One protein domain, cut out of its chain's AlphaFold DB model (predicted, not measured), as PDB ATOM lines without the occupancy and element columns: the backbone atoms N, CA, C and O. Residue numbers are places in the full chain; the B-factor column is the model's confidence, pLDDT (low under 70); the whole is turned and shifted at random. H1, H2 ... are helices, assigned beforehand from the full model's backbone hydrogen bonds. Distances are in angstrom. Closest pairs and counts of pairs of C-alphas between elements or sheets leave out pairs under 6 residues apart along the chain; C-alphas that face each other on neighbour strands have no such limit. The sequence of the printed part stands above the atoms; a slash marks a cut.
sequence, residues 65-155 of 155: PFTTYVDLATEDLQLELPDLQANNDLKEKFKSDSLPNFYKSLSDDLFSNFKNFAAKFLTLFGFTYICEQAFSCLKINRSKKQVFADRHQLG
ATOM      1  N   PRO A  65     176.957 158.821 253.591       92.25
ATOM      2  CA  PRO A  65     176.086 158.100 252.664       92.25
ATOM      3  C   PRO A  65     175.081 157.204 253.405       92.25
ATOM      4  O   PRO A  65     173.946 157.065 252.972       92.25
ATOM      5  N   PHE A  66     175.433 156.686 254.589       93.88
ATOM      6  CA  PHE A  66     174.573 155.806 255.398       93.88
ATOM      7  C   PHE A  66     173.428 156.504 256.144       93.88
ATOM      8  O   PHE A  66     172.600 155.832 256.755       93.88
ATOM      9  N   THR A  67     173.401 157.836 256.146       91.75
ATOM     10  CA  THR A  67     172.355 158.641 256.804       91.75
ATOM     11  C   THR A  67     171.703 159.637 255.849       91.75
ATOM     12  O   THR A  67     170.898 160.461 256.275       91.75
ATOM     13  N   THR A  68     172.074 159.602 254.569       91.56
ATOM     14  CA  THR A  68     171.516 160.485 253.545       91.56
ATOM     15  C   THR A  68     170.154 159.966 253.091       91.56
ATOM     16  O   THR A  68     169.993 158.774 252.844       91.56
ATOM     17  N   TYR A  69     169.173 160.860 252.965       92.19
ATOM     18  CA  TYR A  69     167.875 160.514 252.388       92.19
ATOM     19  C   TYR A  69     168.015 160.224 250.892       92.19
ATOM     20  O   TYR A  69     168.620 161.016 250.170       92.19
ATOM     21  N   VAL A  70     167.422 159.121 250.433       90.69
ATOM     22  CA  VAL A  70     167.515 158.675 249.033       90.69
ATOM     23  C   VAL A  70     166.988 159.735 248.066       90.69
ATOM     24  O   VAL A  70     167.648 160.028 247.075       90.69
ATOM     25  N   ASP A  71     165.890 160.409 248.413       88.81
ATOM     26  CA  ASP A  71     165.273 161.460 247.590       88.81
ATOM     27  C   ASP A  71     166.172 162.691 247.368       88.81
ATOM     28  O   ASP A  71     165.909 163.508 246.488       88.81
ATOM     29  N   LEU A  72     167.231 162.850 248.170       87.06
ATOM     30  CA  LEU A  72     168.203 163.939 248.035       87.06
ATOM     31  C   LEU A  72     169.413 163.554 247.170       87.06
ATOM     32  O   LEU A  72     170.232 164.420 246.854       87.06
ATOM     33  N   ALA A  73     169.551 162.277 246.807       89.06
ATOM     34  CA  ALA A  73     170.592 161.808 245.904       89.06
ATOM     35  C   ALA A  73     170.244 162.132 244.442       89.06
ATOM     36  O   ALA A  73     169.077 162.297 244.082       89.06
ATOM     37  N   THR A  74     171.264 162.212 243.586       89.69
ATOM     38  CA  THR A  74     171.064 162.343 242.137       89.69
ATOM     39  C   THR A  74     170.480 161.051 241.562       89.69
ATOM     40  O   THR A  74     170.698 159.978 242.120       89.69
ATOM     41  N   GLU A  75     169.738 161.141 240.456       91.56
ATOM     42  CA  GLU A  75     169.007 160.002 239.863       91.56
ATOM     43  C   GLU A  75     169.899 158.773 239.613       91.56
ATOM     44  O   GLU A  75     169.492 157.641 239.854       91.56
ATOM     45  N   ASP A  76     171.151 158.998 239.212       90.88
ATOM     46  CA  ASP A  76     172.172 157.973 238.980       90.88
ATOM     47  C   ASP A  76     172.616 157.230 240.254       90.88
ATOM     48  O   ASP A  76     173.132 156.116 240.176       90.88
ATOM     49  N   LEU A  77     172.392 157.810 241.434       93.88
ATOM     50  CA  LEU A  77     172.768 157.237 242.728       93.88
ATOM     51  C   LEU A  77     171.580 156.681 243.512       93.88
ATOM     52  O   LEU A  77     171.784 155.891 244.429       93.88
ATOM     53  N   GLN A  78     170.349 157.067 243.171       94.19
ATOM     54  CA  GLN A  78     169.149 156.679 243.919       94.19
ATOM     55  C   GLN A  78     168.910 155.165 243.955       94.19
ATOM     56  O   GLN A  78     168.331 154.678 244.921       94.19
ATOM     57  N   LEU A  79     169.366 154.422 242.942       92.94
ATOM     58  CA  LEU A  79     169.257 152.959 242.914       92.94
ATOM     59  C   LEU A  79     170.374 152.270 243.706       92.94
ATOM     60  O   LEU A  79     170.112 151.302 244.404       92.94
ATOM     61  N   GLU A  80     171.600 152.793 243.652       96.12
ATOM     62  CA  GLU A  80     172.748 152.207 244.356       96.12
ATOM     63  C   GLU A  80     172.762 152.559 245.860       96.12
ATOM     64  O   GLU A  80     173.315 151.823 246.679       96.12
ATOM     65  N   LEU A  81     172.172 153.697 246.248       95.69
ATOM     66  CA  LEU A  81     172.223 154.215 247.619       95.69
ATOM     67  C   LEU A  81     171.492 153.314 248.634       95.69
ATOM     68  O   LEU A  81     172.092 153.026 249.671       95.69
ATOM     69  N   PRO A  82     170.262 152.826 248.385       95.50
ATOM     70  CA  PRO A  82     169.597 151.877 249.276       95.50
ATOM     71  C   PRO A  82     170.400 150.585 249.465       95.50
ATOM     72  O   PRO A  82     170.546 150.118 250.594       95.50
ATOM     73  N   ASP A  83     170.971 150.048 248.384       96.06
ATOM     74  CA  ASP A  83     171.781 148.826 248.423       96.06
ATOM     75  C   ASP A  83     173.058 149.028 249.246       96.06
ATOM     76  O   ASP A  83     173.435 148.183 250.064       96.06
ATOM     77  N   LEU A  84     173.698 150.190 249.092       96.38
ATOM     78  CA  LEU A  84     174.845 150.584 249.902       96.38
ATOM     79  C   LEU A  84     174.455 150.717 251.381       96.38
ATOM     80  O   LEU A  84     175.171 150.221 252.250       96.38
ATOM     81  N   GLN A  85     173.314 151.348 251.676       96.06
ATOM     82  CA  GLN A  85     172.814 151.568 253.038       96.06
ATOM     83  C   GLN A  85     172.391 150.280 253.753       96.06
ATOM     84  O   GLN A  85     172.541 150.188 254.975       96.06
ATOM     85  N   ALA A  86     171.891 149.290 253.011       95.88
ATOM     86  CA  ALA A  86     171.492 147.987 253.537       95.88
ATOM     87  C   ALA A  86     172.690 147.095 253.915       95.88
ATOM     88  O   ALA A  86     172.538 146.129 254.666       95.88
ATOM     89  N   ASN A  87     173.891 147.412 253.423       96.38
ATOM     90  CA  ASN A  87     175.084 146.610 253.646       96.38
ATOM     91  C   ASN A  87     175.822 147.018 254.939       96.38
ATOM     92  O   ASN A  87     176.532 148.026 255.001       96.38
ATOM     93  N   ASN A  88     175.686 146.193 255.982       95.69
ATOM     94  CA  ASN A  88     176.331 146.429 257.277       95.69
ATOM     95  C   ASN A  88     177.865 146.345 257.221       95.69
ATOM     96  O   ASN A  88     178.530 147.104 257.925       95.69
ATOM     97  N   ASP A  89     178.435 145.491 256.368       96.31
ATOM     98  CA  ASP A  89     179.890 145.372 256.232       96.31
ATOM     99  C   ASP A  89     180.485 146.645 255.625       96.31
ATOM    100  O   ASP A  89     181.495 147.163 256.106       96.31
ATOM    101  N   LEU A  90     179.823 147.211 254.608       96.50
ATOM    102  CA  LEU A  90     180.199 148.508 254.045       96.50
ATOM    103  C   LEU A  90     180.049 149.630 255.077       96.50
ATOM    104  O   LEU A  90     180.896 150.520 255.133       96.50
ATOM    105  N   LYS A  91     179.019 149.579 255.927       95.75
ATOM    106  CA  LYS A  91     178.816 150.565 256.996       95.75
ATOM    107  C   LYS A  91     179.932 150.543 258.034       95.75
ATOM    108  O   LYS A  91     180.403 151.604 258.441       95.75
ATOM    109  N   GLU A  92     180.364 149.361 258.464       95.75
ATOM    110  CA  GLU A  92     181.497 149.234 259.384       95.75
ATOM    111  C   GLU A  92     182.806 149.646 258.708       95.75
ATOM    112  O   GLU A  92     183.575 150.420 259.279       95.75
ATOM    113  N   LYS A  93     183.003 149.254 257.446       94.44
ATOM    114  CA  LYS A  93     184.170 149.663 256.664       94.44
ATOM    115  C   LYS A  93     184.268 151.176 256.491       94.44
ATOM    116  O   LYS A  93     185.354 151.737 256.580       94.44
ATOM    117  N   PHE A  94     183.145 151.862 256.289       93.06
ATOM    118  CA  PHE A  94     183.108 153.322 256.199       93.06
ATOM    119  C   PHE A  94     183.589 154.009 257.483       93.06
ATOM    120  O   PHE A  94     184.185 155.080 257.421       93.06
ATOM    121  N   LYS A  95     183.338 153.402 258.650       91.12
ATOM    122  CA  LYS A  95     183.803 153.926 259.943       91.12
ATOM    123  C   LYS A  95     185.285 153.643 260.187       91.12
ATOM    124  O   LYS A  95     185.928 154.418 260.891       91.12
ATOM    125  N   SER A  96     185.802 152.526 259.672       91.44
ATOM    126  CA  SER A  96     187.187 152.104 259.896       91.44
ATOM    127  C   SER A  96     188.176 152.686 258.887       91.44
ATOM    128  O   SER A  96     189.325 152.948 259.245       91.44
ATOM    129  N   ASP A  97     187.755 152.882 257.635       87.75
ATOM    130  CA  ASP A  97     188.626 153.298 256.536       87.75
ATOM    131  C   ASP A  97     188.631 154.817 256.327       87.75
ATOM    132  O   ASP A  97     187.720 155.555 256.703       87.75
ATOM    133  N   SER A  98     189.668 155.304 255.641       87.94
ATOM    134  CA  SER A  98     189.645 156.657 255.095       87.94
ATOM    135  C   SER A  98     188.633 156.755 253.950       87.94
ATOM    136  O   SER A  98     188.453 155.813 253.176       87.94
ATOM    137  N   LEU A  99     188.030 157.935 253.788       86.62
ATOM    138  CA  LEU A  99     187.016 158.186 252.762       86.62
ATOM    139  C   LEU A  99     187.450 157.739 251.348       86.62
ATOM    140  O   LEU A  99     186.686 157.030 250.694       86.62
ATOM    141  N   PRO A 100     188.676 158.050 250.867       88.94
ATOM    142  CA  PRO A 100     189.116 157.595 249.548       88.94
ATOM    143  C   PRO A 100     189.263 156.075 249.440       88.94
ATOM    144  O   PRO A 100     188.944 155.500 248.399       88.94
ATOM    145  N   ASN A 101     189.738 155.417 250.501       89.44
ATOM    146  CA  ASN A 101     189.941 153.970 250.503       89.44
ATOM    147  C   ASN A 101     188.607 153.222 250.525       89.44
ATOM    148  O   ASN A 101     188.451 152.258 249.776       89.44
ATOM    149  N   PHE A 102     187.639 153.710 251.305       93.69
ATOM    150  CA  PHE A 102     186.283 153.172 251.327       93.69
ATOM    151  C   PHE A 102     185.679 153.159 249.919       93.69
ATOM    152  O   PHE A 102     185.370 152.085 249.397       93.69
ATOM    153  N   TYR A 103     185.596 154.326 249.269       93.12
ATOM    154  CA  TYR A 103     184.976 154.443 247.947       93.12
ATOM    155  C   TYR A 103     185.733 153.648 246.879       93.12
ATOM    156  O   TYR A 103     185.113 153.003 246.038       93.12
ATOM    157  N   LYS A 104     187.070 153.602 246.941       92.56
ATOM    158  CA  LYS A 104     187.877 152.768 246.036       92.56
ATOM    159  C   LYS A 104     187.549 151.275 246.163       92.56
ATOM    160  O   LYS A 104     187.681 150.542 245.185       92.56
ATOM    161  N   SER A 105     187.143 150.831 247.350       93.75
ATOM    162  CA  SER A 105     186.898 149.422 247.651       93.75
ATOM    163  C   SER A 105     185.502 148.910 247.293       93.75
ATOM    164  O   SER A 105     185.257 147.713 247.427       93.75
ATOM    165  N   LEU A 106     184.595 149.793 246.865       95.88
ATOM    166  CA  LEU A 106     183.257 149.403 246.426       95.88
ATOM    167  C   LEU A 106     183.322 148.505 245.179       95.88
ATOM    168  O   LEU A 106     184.249 148.615 244.376       95.88
ATOM    169  N   SER A 107     182.337 147.623 245.007       94.88
ATOM    170  CA  SER A 107     182.223 146.782 243.807       94.88
ATOM    171  C   SER A 107     181.961 147.636 242.564       94.88
ATOM    172  O   SER A 107     181.093 148.507 242.596       94.88
ATOM    173  N   ASP A 108     182.691 147.377 241.476       92.50
ATOM    174  CA  ASP A 108     182.470 148.060 240.195       92.50
ATOM    175  C   ASP A 108     181.145 147.654 239.540       92.50
ATOM    176  O   ASP A 108     180.561 148.464 238.834       92.50
ATOM    177  N   ASP A 109     180.628 146.453 239.817       92.38
ATOM    178  CA  ASP A 109     179.367 145.984 239.230       92.38
ATOM    179  C   ASP A 109     178.133 146.546 239.954       92.38
ATOM    180  O   ASP A 109     177.086 146.733 239.341       92.38
ATOM    181  N   LEU A 110     178.247 146.804 241.263       92.62
ATOM    182  CA  LEU A 110     177.114 147.213 242.110       92.62
ATOM    183  C   LEU A 110     177.089 148.713 242.418       92.62
ATOM    184  O   LEU A 110     176.026 149.258 242.686       92.62
ATOM    185  N   PHE A 111     178.253 149.368 242.432       96.19
ATOM    186  CA  PHE A 111     178.405 150.734 242.949       96.19
ATOM    187  C   PHE A 111     179.236 151.625 242.013       96.19
ATOM    188  O   PHE A 111     180.037 152.462 242.455       96.19
ATOM    189  N   SER A 112     179.102 151.402 240.704       95.06
ATOM    190  CA  SER A 112     179.857 152.128 239.680       95.06
ATOM    191  C   SER A 112     179.583 153.635 239.724       95.06
ATOM    192  O   SER A 112     180.517 154.442 239.613       95.06
ATOM    193  N   ASN A 113     178.329 154.037 239.955       95.44
ATOM    194  CA  ASN A 113     177.950 155.442 240.016       95.44
ATOM    195  C   ASN A 113     178.483 156.079 241.299       95.44
ATOM    196  O   ASN A 113     179.075 157.157 241.228       95.44
ATOM    197  N   PHE A 114     178.408 155.392 242.445       93.62
ATOM    198  CA  PHE A 114     178.999 155.870 243.701       93.62
ATOM    199  C   PHE A 114     180.514 156.051 243.624       93.62
ATOM    200  O   PHE A 114     181.042 157.046 244.130       93.62
ATOM    201  N   LYS A 115     181.230 155.138 242.960       94.81
ATOM    202  CA  LYS A 115     182.675 155.280 242.726       94.81
ATOM    203  C   LYS A 115     182.993 156.508 241.886       94.81
ATOM    204  O   LYS A 115     183.858 157.302 242.261       94.81
ATOM    205  N   ASN A 116     182.278 156.692 240.780       93.62
ATOM    206  CA  ASN A 116     182.465 157.840 239.895       93.62
ATOM    207  C   ASN A 116     182.099 159.158 240.583       93.62
ATOM    208  O   ASN A 116     182.826 160.147 240.466       93.62
ATOM    209  N   PHE A 117     180.998 159.169 241.332       92.69
ATOM    210  CA  PHE A 117     180.578 160.280 242.172       92.69
ATOM    211  C   PHE A 117     181.684 160.658 243.158       92.69
ATOM    212  O   PHE A 117     182.169 161.791 243.139       92.69
ATOM    213  N   ALA A 118     182.165 159.701 243.951       91.88
ATOM    214  CA  ALA A 118     183.215 159.952 244.923       91.88
ATOM    215  C   ALA A 118     184.518 160.420 244.272       91.88
ATOM    216  O   ALA A 118     185.129 161.375 244.750       91.88
ATOM    217  N   ALA A 119     184.923 159.820 243.151       90.81
ATOM    218  CA  ALA A 119     186.118 160.223 242.418       90.81
ATOM    219  C   ALA A 119     186.053 161.690 241.960       90.81
ATOM    220  O   ALA A 119     187.036 162.418 242.122       90.81
ATOM    221  N   LYS A 120     184.902 162.165 241.461       88.69
ATOM    222  CA  LYS A 120     184.719 163.576 241.068       88.69
ATOM    223  C   LYS A 120     184.998 164.523 242.238       88.69
ATOM    224  O   LYS A 120     185.735 165.489 242.076       88.69
ATOM    225  N   PHE A 121     184.486 164.233 243.433       84.94
ATOM    226  CA  PHE A 121     184.703 165.102 244.595       84.94
ATOM    227  C   PHE A 121     186.093 164.952 245.203       84.94
ATOM    228  O   PHE A 121     186.760 165.944 245.485       84.94
ATOM    229  N   LEU A 122     186.572 163.722 245.368       84.38
ATOM    230  CA  LEU A 122     187.889 163.454 245.939       84.38
ATOM    231  C   LEU A 122     189.013 164.021 245.067       84.38
ATOM    232  O   LEU A 122     190.006 164.506 245.604       84.38
ATOM    233  N   THR A 123     188.853 164.030 243.741       82.38
ATOM    234  CA  THR A 123     189.805 164.701 242.848       82.38
ATOM    235  C   THR A 123     189.744 166.216 243.006       82.38
ATOM    236  O   THR A 123     190.803 166.819 243.133       82.38
ATOM    237  N   LEU A 124     188.562 166.841 243.118       75.19
ATOM    238  CA  LEU A 124     188.439 168.284 243.402       75.19
ATOM    239  C   LEU A 124     189.201 168.697 244.675       75.19
ATOM    240  O   LEU A 124     189.924 169.695 244.658       75.19
ATOM    241  N   PHE A 125     189.114 167.911 245.753       66.75
ATOM    242  CA  PHE A 125     189.882 168.175 246.980       66.75
ATOM    243  C   PHE A 125     191.356 167.766 246.874       66.75
ATOM    244  O   PHE A 125     192.234 168.442 247.418       66.75
ATOM    245  N   GLY A 126     191.663 166.718 246.112       65.12
ATOM    246  CA  GLY A 126     193.033 166.366 245.743       65.12
ATOM    247  C   GLY A 126     193.728 167.510 245.002       65.12
ATOM    248  O   GLY A 126     194.871 167.840 245.306       65.12
ATOM    249  N   PHE A 127     193.015 168.199 244.108       54.38
ATOM    250  CA  PHE A 127     193.510 169.393 243.434       54.38
ATOM    251  C   PHE A 127     193.691 170.566 244.397       54.38
ATOM    252  O   PHE A 127     194.670 171.283 244.242       54.38
ATOM    253  N   THR A 128     192.856 170.740 245.432       57.53
ATOM    254  CA  THR A 128     193.141 171.763 246.460       57.53
ATOM    255  C   THR A 128     194.431 171.472 247.221       57.53
ATOM    256  O   THR A 128     195.235 172.382 247.384       57.53
ATOM    257  N   TYR A 129     194.697 170.211 247.575       48.78
ATOM    258  CA  TYR A 129     195.952 169.818 248.220       48.78
ATOM    259  C   TYR A 129     197.162 170.006 247.288       48.78
ATOM    260  O   TYR A 129     198.179 170.567 247.688       48.78
ATOM    261  N   ILE A 130     197.049 169.614 246.014       44.66
ATOM    262  CA  ILE A 130     198.114 169.807 245.015       44.66
ATOM    263  C   ILE A 130     198.351 171.302 244.748       44.66
ATOM    264  O   ILE A 130     199.501 171.733 244.660       44.66
ATOM    265  N   CYS A 131     197.294 172.115 244.670       41.81
ATOM    266  CA  CYS A 131     197.401 173.565 244.548       41.81
ATOM    267  C   CYS A 131     198.052 174.186 245.789       41.81
ATOM    268  O   CYS A 131     198.944 175.016 245.637       41.81
ATOM    269  N   GLU A 132     197.666 173.783 247.001       44.97
ATOM    270  CA  GLU A 132     198.290 174.247 248.246       44.97
ATOM    271  C   GLU A 132     199.779 173.901 248.293       44.97
ATOM    272  O   GLU A 132     200.596 174.771 248.601       44.97
ATOM    273  N   GLN A 133     200.157 172.687 247.889       47.38
ATOM    274  CA  GLN A 133     201.558 172.276 247.796       47.38
ATOM    275  C   GLN A 133     202.320 173.068 246.725       47.38
ATOM    276  O   GLN A 133     203.423 173.547 246.991       47.38
ATOM    277  N   ALA A 134     201.726 173.304 245.554       39.91
ATOM    278  CA  ALA A 134     202.321 174.140 244.512       39.91
ATOM    279  C   ALA A 134     202.513 175.600 244.979       39.91
ATOM    280  O   ALA A 134     203.586 176.176 244.790       39.91
ATOM    281  N   PHE A 135     201.526 176.190 245.662       43.09
ATOM    282  CA  PHE A 135     201.629 177.534 246.242       43.09
ATOM    283  C   PHE A 135     202.643 177.608 247.389       43.09
ATOM    284  O   PHE A 135     203.371 178.598 247.500       43.09
ATOM    285  N   SER A 136     202.735 176.568 248.218       48.97
ATOM    286  CA  SER A 136     203.725 176.470 249.293       48.97
ATOM    287  C   SER A 136     205.152 176.398 248.730       48.97
ATOM    288  O   SER A 136     206.029 177.155 249.156       48.97
ATOM    289  N   CYS A 137     205.368 175.614 247.667       43.62
ATOM    290  CA  CYS A 137     206.631 175.566 246.920       43.62
ATOM    291  C   CYS A 137     207.014 176.927 246.311       43.62
ATOM    292  O   CYS A 137     208.175 177.338 246.375       43.62
ATOM    293  N   LEU A 138     206.047 177.678 245.775       44.81
ATOM    294  CA  LEU A 138     206.282 179.040 245.277       44.81
ATOM    295  C   LEU A 138     206.652 180.020 246.406       44.81
ATOM    296  O   LEU A 138     207.472 180.920 246.202       44.81
ATOM    297  N   LYS A 139     206.109 179.827 247.616       41.81
ATOM    298  CA  LYS A 139     206.428 180.627 248.811       41.81
ATOM    299  C   LYS A 139     207.867 180.400 249.293       41.81
ATOM    300  O   LYS A 139     208.550 181.365 249.631       41.81
ATOM    301  N   ILE A 140     208.357 179.158 249.232       46.53
ATOM    302  CA  ILE A 140     209.750 178.783 249.555       46.53
ATOM    303  C   ILE A 140     210.753 179.407 248.565       46.53
ATOM    304  O   ILE A 140     211.875 179.757 248.931       46.53
ATOM    305  N   ASN A 141     210.361 179.610 247.305       44.97
ATOM    306  CA  ASN A 141     211.237 180.243 246.315       44.97
ATOM    307  C   ASN A 141     211.349 181.773 246.466       44.97
ATOM    308  O   ASN A 141     212.337 182.349 246.009       44.97
ATOM    309  N   ARG A 142     210.406 182.443 247.150       40.75
ATOM    310  CA  ARG A 142     210.560 183.866 247.520       40.75
ATOM    311  C   ARG A 142     211.522 184.065 248.691       40.75
ATOM    312  O   ARG A 142     212.333 184.983 248.633       40.75
ATOM    313  N   SER A 143     211.506 183.194 249.700       42.88
ATOM    314  CA  SER A 143     212.444 183.286 250.831       42.88
ATOM    315  C   SER A 143     213.892 182.983 250.431       42.88
ATOM    316  O   SER A 143     214.812 183.560 251.004       42.88
ATOM    317  N   LYS A 144     214.125 182.166 249.393       43.09
ATOM    318  CA  LYS A 144     215.476 181.954 248.842       43.09
ATOM    319  C   LYS A 144     216.037 183.188 248.129       43.09
ATOM    320  O   LYS A 144     217.220 183.468 248.273       43.09
ATOM    321  N   LYS A 145     215.217 183.967 247.410       44.41
ATOM    322  CA  LYS A 145     215.695 185.187 246.726       44.41
ATOM    323  C   LYS A 145     216.064 186.326 247.686       44.41
ATOM    324  O   LYS A 145     216.893 187.146 247.318       44.41
ATOM    325  N   GLN A 146     215.522 186.341 248.905       44.38
ATOM    326  CA  GLN A 146     215.930 187.302 249.938       44.38
ATOM    327  C   GLN A 146     217.273 186.907 250.589       44.38
ATOM    328  O   GLN A 146     218.127 187.758 250.792       44.38
ATOM    329  N   VAL A 147     217.520 185.608 250.820       42.12
ATOM    330  CA  VAL A 147     218.766 185.120 251.455       42.12
ATOM    331  C   VAL A 147     219.999 185.251 250.544       42.12
ATOM    332  O   VAL A 147     221.116 185.377 251.041       42.12
ATOM    333  N   PHE A 148     219.823 185.258 249.219       36.38
ATOM    334  CA  PHE A 148     220.928 185.503 248.279       36.38
ATOM    335  C   PHE A 148     221.254 186.993 248.070       36.38
ATOM    336  O   PHE A 148     222.357 187.291 247.621       36.38
ATOM    337  N   ALA A 149     220.353 187.920 248.419       40.09
ATOM    338  CA  ALA A 149     220.634 189.359 248.354       40.09
ATOM    339  C   ALA A 149     221.472 189.852 249.552       40.09
ATOM    340  O   ALA A 149     222.259 190.780 249.397       40.09
ATOM    341  N   ASP A 150     221.388 189.177 250.704       40.22
ATOM    342  CA  ASP A 150     222.123 189.562 251.923       40.22
ATOM    343  C   ASP A 150     223.539 188.954 252.022       40.22
ATOM    344  O   ASP A 150     224.306 189.305 252.916       40.22
ATOM    345  N   ARG A 151     223.931 188.053 251.106       40.62
ATOM    346  CA  ARG A 151     225.269 187.418 251.103       40.62
ATOM    347  C   ARG A 151     226.290 188.038 250.143       40.62
ATOM    348  O   ARG A 151     227.394 187.519 250.042       40.62
ATOM    349  N   HIS A 152     225.963 189.150 249.484       44.88
ATOM    350  CA  HIS A 152     226.898 189.885 248.615       44.88
ATOM    351  C   HIS A 152     227.355 191.247 249.181       44.88
ATOM    352  O   HIS A 152     227.867 192.072 248.431       44.88
ATOM    353  N   GLN A 153     227.223 191.488 250.496       45.09
ATOM    354  CA  GLN A 153     227.793 192.673 251.171       45.09
ATOM    355  C   GLN A 153     228.827 192.365 252.272       45.09
ATOM    356  O   GLN A 153     229.206 193.258 253.024       45.09
ATOM    357  N   LEU A 154     229.330 191.133 252.366       40.94
ATOM    358  CA  LEU A 154     230.479 190.806 253.218       40.94
ATOM    359  C   LEU A 154     231.425 189.882 252.445       40.94
ATOM    360  O   LEU A 154     231.249 188.664 252.437       40.94
ATOM    361  N   GLY A 155     232.385 190.504 251.767       35.53
ATOM    362  CA  GLY A 155     233.431 189.881 250.961       35.53
ATOM    363  C   GLY A 155     234.135 190.932 250.129       35.53
ATOM    364  O   GLY A 155     233.545 191.313 249.098       35.53
TER     365      GLY A 155
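Overview. This is residues 65 to 155 of the 155 residues of the protein "(salmon louse) hypothetical protein" of Lepeophtheirus salmonis (UniProt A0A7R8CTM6). A small compact head, made of four short helices, H1 to H4, and the first part of H5, has one long arm: residues 124 to 155, of which 124 to 147 belong to H5, stick out free. The 91 printed residues include five named helices, H1 to H5 in chain order, and no named strand: all helix. The whole is extended, radius of gyration of the C-alphas 22.4 A, spanning 75 by 26 by 23 A.

Arrangement. H1, residues 75 to 78, only just touches H5, residues 112 to 147, at residues 113 to 114 alone, with 3 pairs of C-alphas within 8 A, the closest Leu 77 and Asn 113, 6.1 A. H2, residues 80 to 86, is close but not clearly touching H3, residues 88 to 96: closest C-alphas Leu 84 and Leu 90, 7.1 A. H4, residues 99 to 104, touches residues 114 to 122 of H5 alone, closest C-alphas Tyr 103 and Lys 115, 5.8 A, at a steep tilt of 52 degrees, opposite ways. Every O i to N i+4 pair is within hydrogen-bond range in H2, H3 and H4, and 31 of 32 in H5.

Along the chain. H1 begins at C-alpha 75 (169.007, 160.002, 239.863). H5, 52.4 A long, ends at C-alpha 147 (218.766, 185.120, 251.455).

Size, cuts and confidence. The farthest C-alphas, Ala 86 and Gly 155, are 74.8 A apart. The printed part has no cut and no long link. Residues 125 to 155 have pLDDT under 70.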